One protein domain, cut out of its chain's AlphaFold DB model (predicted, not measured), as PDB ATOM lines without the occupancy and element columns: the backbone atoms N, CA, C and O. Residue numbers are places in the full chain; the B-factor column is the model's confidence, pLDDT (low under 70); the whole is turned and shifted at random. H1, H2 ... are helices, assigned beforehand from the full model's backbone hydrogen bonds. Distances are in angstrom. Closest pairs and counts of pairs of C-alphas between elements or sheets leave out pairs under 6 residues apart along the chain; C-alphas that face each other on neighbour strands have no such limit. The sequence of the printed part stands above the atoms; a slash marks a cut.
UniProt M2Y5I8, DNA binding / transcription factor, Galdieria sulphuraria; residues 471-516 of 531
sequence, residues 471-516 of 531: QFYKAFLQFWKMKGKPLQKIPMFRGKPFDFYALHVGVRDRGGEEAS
ATOM      1  N   GLN A 471      27.055  58.300 -32.036       95.19
ATOM      2  CA  GLN A 471      26.861  57.991 -30.615       95.19
ATOM      3  C   GLN A 471      27.687  56.774 -30.183       95.19
ATOM      4  O   GLN A 471      28.366  56.833 -29.153       95.19
ATOM      5  N   PHE A 472      27.708  55.720 -31.002       96.12
ATOM      6  CA  PHE A 472      28.517  54.526 -30.775       96.12
ATOM      7  C   PHE A 472      30.007  54.862 -30.665       96.12
ATOM      8  O   PHE A 472      30.638  54.517 -29.665       96.12
ATOM      9  N   TYR A 473      30.581  55.592 -31.630       94.69
ATOM     10  CA  TYR A 473      32.010  55.924 -31.590       94.69
ATOM     11  C   TYR A 473      32.378  56.816 -30.401       94.69
ATOM     12  O   TYR A 473      33.440  56.631 -29.804       94.69
ATOM     13  N   LYS A 474      31.495  57.737 -29.996       95.56
ATOM     14  CA  LYS A 474      31.697  58.548 -28.789       95.56
ATOM     15  C   LYS A 474      31.773  57.670 -27.532       95.56
ATOM     16  O   LYS A 474      32.702  57.829 -26.738       95.56
ATOM     17  N   ALA A 475      30.847  56.721 -27.380       95.12
ATOM     18  CA  ALA A 475      30.841  55.773 -26.265       95.12
ATOM     19  C   ALA A 475      32.053  54.824 -26.302       95.12
ATOM     20  O   ALA A 475      32.698  54.590 -25.279       95.12
ATOM     21  N   PHE A 476      32.417  54.334 -27.489       94.94
ATOM     22  CA  PHE A 476      33.547  53.432 -27.702       94.94
ATOM     23  C   PHE A 476      34.892  54.089 -27.359       94.94
ATOM     24  O   PHE A 476      35.713  53.508 -26.648       94.94
ATOM     25  N   LEU A 477      35.110  55.337 -27.783       93.38
ATOM     26  CA  LEU A 477      36.310  56.100 -27.425       93.38
ATOM     27  C   LEU A 477      36.367  56.400 -25.921       93.38
ATOM     28  O   LEU A 477      37.433  56.296 -25.308       93.38
ATOM     29  N   GLN A 478      35.227  56.730 -25.306       94.75
ATOM     30  CA  GLN A 478      35.142  56.947 -23.862       94.75
ATOM     31  C   GLN A 478      35.471  55.670 -23.073       94.75
ATOM     32  O   GLN A 478      36.212  55.742 -22.092       94.75
ATOM     33  N   PHE A 479      34.998  54.503 -23.522       94.50
ATOM     34  CA  PHE A 479      35.328  53.204 -22.930       94.50
ATOM     35  C   PHE A 479      36.844  52.956 -22.896       94.50
ATOM     36  O   PHE A 479      37.403  52.677 -21.834       94.50
ATOM     37  N   TRP A 480      37.536  53.135 -24.023       93.69
ATOM     38  CA  TRP A 480      38.988  52.942 -24.099       93.69
ATOM     39  C   TRP A 480      39.774  53.963 -23.272       93.69
ATOM     40  O   TRP A 480      40.769  53.614 -22.629       93.69
ATOM     41  N   LYS A 481      39.289  55.210 -23.203       94.50
ATOM     42  CA  LYS A 481      39.852  56.233 -22.313       94.50
ATOM     43  C   LYS A 481      39.751  55.815 -20.841       94.50
ATOM     44  O   LYS A 481      40.733  55.941 -20.115       94.50
ATOM     45  N   MET A 482      38.614  55.261 -20.411       93.56
ATOM     46  CA  MET A 482      38.431  54.757 -19.040       93.56
ATOM     47  C   MET A 482      39.299  53.531 -18.728       93.56
ATOM     48  O   MET A 482      39.709  53.349 -17.587       93.56
ATOM     49  N   LYS A 483      39.625  52.703 -19.729       94.00
ATOM     50  CA  LYS A 483      40.540  51.558 -19.571       94.00
ATOM     51  C   LYS A 483      42.022  51.948 -19.503       94.00
ATOM     52  O   LYS A 483      42.871  51.063 -19.446       94.00
ATOM     53  N   GLY A 484      42.348  53.244 -19.535       94.56
ATOM     54  CA  GLY A 484      43.731  53.732 -19.505       94.56
ATOM     55  C   GLY A 484      44.533  53.393 -20.767       94.56
ATOM     56  O   GLY A 484      45.752  53.530 -20.777       94.56
ATOM     57  N   LYS A 485      43.862  52.945 -21.834       91.81
ATOM     58  CA  LYS A 485      44.466  52.590 -23.120       91.81
ATOM     59  C   LYS A 485      43.688  53.305 -24.223       91.81
ATOM     60  O   LYS A 485      42.811  52.691 -24.823       91.81
ATOM     61  N   PRO A 486      43.928  54.606 -24.467       90.19
ATOM     62  CA  PRO A 486      43.222  55.311 -25.529       90.19
ATOM     63  C   PRO A 486      43.448  54.577 -26.855       90.19
ATOM     64  O   PRO A 486      44.580  54.224 -27.186       90.19
ATOM     65  N   LEU A 487      42.373  54.327 -27.601       91.06
ATOM     66  CA  LEU A 487      42.457  53.685 -28.907       91.06
ATOM     67  C   LEU A 487      43.134  54.654 -29.887       91.06
ATOM     68  O   LEU A 487      42.486  55.531 -30.447       91.06
ATOM     69  N   GLN A 488      44.451  54.529 -30.055       90.38
ATOM     70  CA  GLN A 488      45.241  55.437 -30.898       90.38
ATOM     71  C   GLN A 488      45.058  55.163 -32.397       90.38
ATOM     72  O   GLN A 488      45.201  56.068 -33.214       90.38
ATOM     73  N   LYS A 489      44.746  53.916 -32.768       91.06
ATOM     74  CA  LYS A 489      44.570  53.498 -34.160       91.06
ATOM     75  C   LYS A 489      43.469  52.447 -34.253       91.06
ATOM     76  O   LYS A 489      43.464  51.489 -33.484       91.06
ATOM     77  N   ILE A 490      42.556  52.622 -35.205       88.75
ATOM     78  CA  ILE A 490      41.556  51.604 -35.543       88.75
ATOM     79  C   ILE A 490      42.304  50.446 -36.234       88.75
ATOM     80  O   ILE A 490      43.015  50.705 -37.211       88.75
ATOM     81  N   PRO A 491      42.208  49.195 -35.744       86.19
ATOM     82  CA  PRO A 491      42.802  48.045 -36.415       86.19
ATOM     83  C   PRO A 491      42.297  47.943 -37.854       86.19
ATOM     84  O   PRO A 491      41.148  48.266 -38.148       86.19
ATOM     85  N   MET A 492      43.164  47.508 -38.764       89.00
ATOM     86  CA  MET A 492      42.786  47.296 -40.158       89.00
ATOM     87  C   MET A 492      42.487  45.821 -40.404       89.00
ATOM     88  O   MET A 492      43.212  44.953 -39.929       89.00
ATOM     89  N   PHE A 493      41.463  45.542 -41.200       74.69
ATOM     90  CA  PHE A 493      41.121  44.215 -41.689       74.69
ATOM     91  C   PHE A 493      41.040  44.262 -43.212       74.69
ATOM     92  O   PHE A 493      40.278  45.043 -43.783       74.69
ATOM     93  N   ARG A 494      41.877  43.462 -43.885       80.31
ATOM     94  CA  ARG A 494      42.007  43.456 -45.358       80.31
ATOM     95  C   ARG A 494      42.306  44.843 -45.952       80.31
ATOM     96  O   ARG A 494      41.716  45.244 -46.952       80.31
ATOM     97  N   GLY A 495      43.184  45.607 -45.296       86.94
ATOM     98  CA  GLY A 495      43.581  46.949 -45.740       86.94
ATOM     99  C   GLY A 495      42.524  48.043 -45.540       86.94
ATOM    100  O   GLY A 495      42.768  49.186 -45.910       86.94
ATOM    101  N   LYS A 496      41.369  47.723 -44.942       85.12
ATOM    102  CA  LYS A 496      40.327  48.692 -44.586       85.12
ATOM    103  C   LYS A 496      40.236  48.829 -43.065       85.12
ATOM    104  O   LYS A 496      40.452  47.836 -42.372       85.12
ATOM    105  N   PRO A 497      39.928  50.015 -42.518       88.62
ATOM    106  CA  PRO A 497      39.632  50.156 -41.095       88.62
ATOM    107  C   PRO A 497      38.518  49.192 -40.679       88.62
ATOM    108  O   PRO A 497      37.526  49.045 -41.394       88.62
ATOM    109  N   PHE A 498      38.699  48.510 -39.551       93.94
ATOM    110  CA  PHE A 498      37.703  47.592 -39.020       93.94
ATOM    111  C   PHE A 498      36.450  48.365 -38.592       93.94
ATOM    112  O   PHE A 498      36.529  49.324 -37.821       93.94
ATOM    113  N   ASP A 499      35.294  47.949 -39.104       95.06
ATOM    114  CA  ASP A 499      34.019  48.624 -38.883       95.06
ATOM    115  C   ASP A 499      33.352  48.117 -37.598       95.06
ATOM    116  O   ASP A 499      32.511  47.213 -37.607       95.06
ATOM    117  N   PHE A 500      33.764  48.689 -36.466       95.19
ATOM    118  CA  PHE A 500      33.221  48.329 -35.154       95.19
ATOM    119  C   PHE A 500      31.720  48.601 -35.032       95.19
ATOM    120  O   PHE A 500      31.045  47.900 -34.279       95.19
ATOM    121  N   TYR A 501      31.195  49.582 -35.768       95.75
ATOM    122  CA  TYR A 501      29.773  49.900 -35.743       95.75
ATOM    123  C   TYR A 501      28.949  48.813 -36.444       95.75
ATOM    124  O   TYR A 501      27.988  48.304 -35.866       95.75
ATOM    125  N   ALA A 502      29.368  48.376 -37.637       94.69
ATOM    126  CA  ALA A 502      28.717  47.260 -38.325       94.69
ATOM    127  C   ALA A 502      28.776  45.957 -37.513       94.69
ATOM    128  O   ALA A 502      27.795  45.212 -37.474       94.69
ATOM    129  N   LEU A 503      29.895  45.695 -36.825       94.75
ATOM    130  CA  LEU A 503      29.996  44.555 -35.913       94.75
ATOM    131  C   LEU A 503      28.999  44.675 -34.752       94.75
ATOM    132  O   LEU A 503      28.277  43.720 -34.477       94.75
ATOM    133  N   HIS A 504      28.941  45.836 -34.094       93.62
ATOM    134  CA  HIS A 504      28.038  46.081 -32.970       93.62
ATOM    135  C   HIS A 504      26.571  45.852 -33.351       93.62
ATOM    136  O   HIS A 504      25.880  45.084 -32.679       93.62
ATOM    137  N   VAL A 505      26.116  46.441 -34.460       92.88
ATOM    138  CA  VAL A 505      24.745  46.252 -34.951       92.88
ATOM    139  C   VAL A 505      24.502  44.793 -35.341       92.88
ATOM    140  O   VAL A 505      23.497  44.213 -34.951       92.88
ATOM    141  N   GLY A 506      25.457  44.150 -36.019       90.19
ATOM    142  CA  GLY A 506      25.336  42.744 -36.396       90.19
ATOM    143  C   GLY A 506      25.267  41.774 -35.209       90.19
ATOM    144  O   GLY A 506      24.705  40.688 -35.352       90.19
ATOM    145  N   VAL A 507      25.847  42.116 -34.057       88.38
ATOM    146  CA  VAL A 507      25.713  41.340 -32.811       88.38
ATOM    147  C   VAL A 507      24.366  41.624 -32.147       88.38
ATOM    148  O   VAL A 507      23.668  40.680 -31.774       88.38
ATOM    149  N   ARG A 508      23.979  42.903 -32.053       89.38
ATOM    150  CA  ARG A 508      22.691  43.345 -31.498       89.38
ATOM    151  C   ARG A 508      21.516  42.679 -32.217       89.38
ATOM    152  O   ARG A 508      20.706  42.015 -31.582       89.38
ATOM    153  N   ASP A 509      21.485  42.768 -33.544       86.81
ATOM    154  CA  ASP A 509      20.380  42.278 -34.379       86.81
ATOM    155  C   ASP A 509      20.257  40.740 -34.367       86.81
ATOM    156  O   ASP A 509      19.206  40.193 -34.694       86.81
ATOM    157  N   ARG A 510      21.312  40.021 -33.959       85.19
ATOM    158  CA  ARG A 510      21.294  38.560 -33.760       85.19
ATOM    159  C   ARG A 510      20.877  38.147 -32.345       85.19
ATOM    160  O   ARG A 510      21.062  36.989 -31.979       85.19
ATOM    161  N   GLY A 511      20.338  39.073 -31.552       84.94
ATOM    162  CA  GLY A 511      19.903  38.803 -30.183       84.94
ATOM    163  C   GLY A 511      21.050  38.741 -29.174       84.94
ATOM    164  O   GLY A 511      20.850  38.284 -28.056       84.94
ATOM    165  N   GLY A 512      22.243  39.242 -29.518       83.94
ATOM    166  CA  GLY A 512      23.336  39.409 -28.551       83.94
ATOM    167  C   GLY A 512      23.041  40.459 -27.469       83.94
ATOM    168  O   GLY A 512      23.862  40.679 -26.583       83.94
ATOM    169  N   GLU A 513      21.879  41.113 -27.537       54.44
ATOM    170  CA  GLU A 513      21.492  42.243 -26.698       54.44
ATOM    171  C   GLU A 513      21.164  41.868 -25.242       54.44
ATOM    172  O   GLU A 513      21.270  42.720 -24.359       54.44
ATOM    173  N   GLU A 514      20.908  40.589 -24.940       54.31
ATOM    174  CA  GLU A 514      20.859  40.106 -23.548       54.31
ATOM    175  C   GLU A 514      22.229  40.210 -22.843       54.31
ATOM    176  O   GLU A 514      22.294  40.234 -21.616       54.31
ATOM    177  N   ALA A 515      23.321  40.380 -23.600       50.12
ATOM    178  CA  ALA A 515      24.639  40.738 -23.075       50.12
ATOM    179  C   ALA A 515      24.934  42.255 -23.113       50.12
ATOM    180  O   ALA A 515      26.003  42.673 -22.665       50.12
ATOM    181  N   SER A 516      24.038  43.099 -23.650       48.28
ATOM    182  CA  SER A 516      24.338  44.518 -23.909       48.28
ATOM    183  C   SER A 516      23.243  45.541 -23.570       48.28
ATOM    184  O   SER A 516      23.333  46.679 -24.032       48.28
TER     185      SER A 516
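What this domain is: This is residues 471 to 516 of the 531 residues of the protein "DNA binding / transcription factor" of Galdieria sulphuraria (UniProt M2Y5I8). Two helices, H1 and H2, stand nearly at a right angle and come near each other by their first residues, while a long loop of residues 483 to 499 leads away from the last residue of H1, folds back on itself near Gly 495 and returns to the first residue of H2. A very short helix, H3, follows H2 after a tight turn, and the model is an open, loosely joined arrangement in which no two helices clearly touch. The printed part has 46 residues with three named helices, in the order H1, H2, H3, and no named strand; its class is all helix. It is loose, with a radius of gyration of the C-alphas of 12.1 A, and only just flat, with spans of 30 by 29 by 16 A.

Where its parts are: H1 is made of residues 471 to 482 and measures 16.7 A from first to last C-alpha, beginning at C-alpha 471 at (26.861, 57.991, -30.615). Residues 483 to 499 hold no named element; within them residues 492 to 493 pair with residues 496 to 497, antiparallel, in a short pairing. H2 is made of residues 500 to 508, is 12.2 A long, and begins at C-alpha 500 at (33.221, 48.329, -35.154). H3 is made of residues 512 to 515, is 5.8 A long, and ends at C-alpha 515 at (24.639, 40.738, -23.075).

How they stand to each other: H1 and H2 are close but not clearly touching, with 2 pairs of C-alphas within 8 A. Their closest C-alphas, those of Phe 472 and Tyr 501, are 6.9 A apart. Their lines are about perpendicular, at 76 degrees, and their centres are 14.6 A apart. H2 and H3 are close but not clearly touching, with 1 pair of C-alphas within 8 A, those of Val 507 and Glu 513 at 7.5 A. H1 and H3 are apart. In H1 and H2 every O i to N i+4 pair is within hydrogen-bond range; H3 is too short for such a pair, and its one O i to N i+3 pair is within range.

The domain as a whole: The two C-alphas farthest apart are those of Gly 495 and Glu 514, at 32.5 A, and the first and last printed C-alphas, those of Gln 471 and Ser 516, are 15.3 A apart. The printed part has no cut. The link from H1 to H2, with 17 residues, is long, and the link from H2 to H3, with 3 residues, is tight. The mean pLDDT of the printed part is 87.6; it is under 70 in residues 513 to 516, of which 513 to 515 belong to H3, whose mean pLDDT is 61.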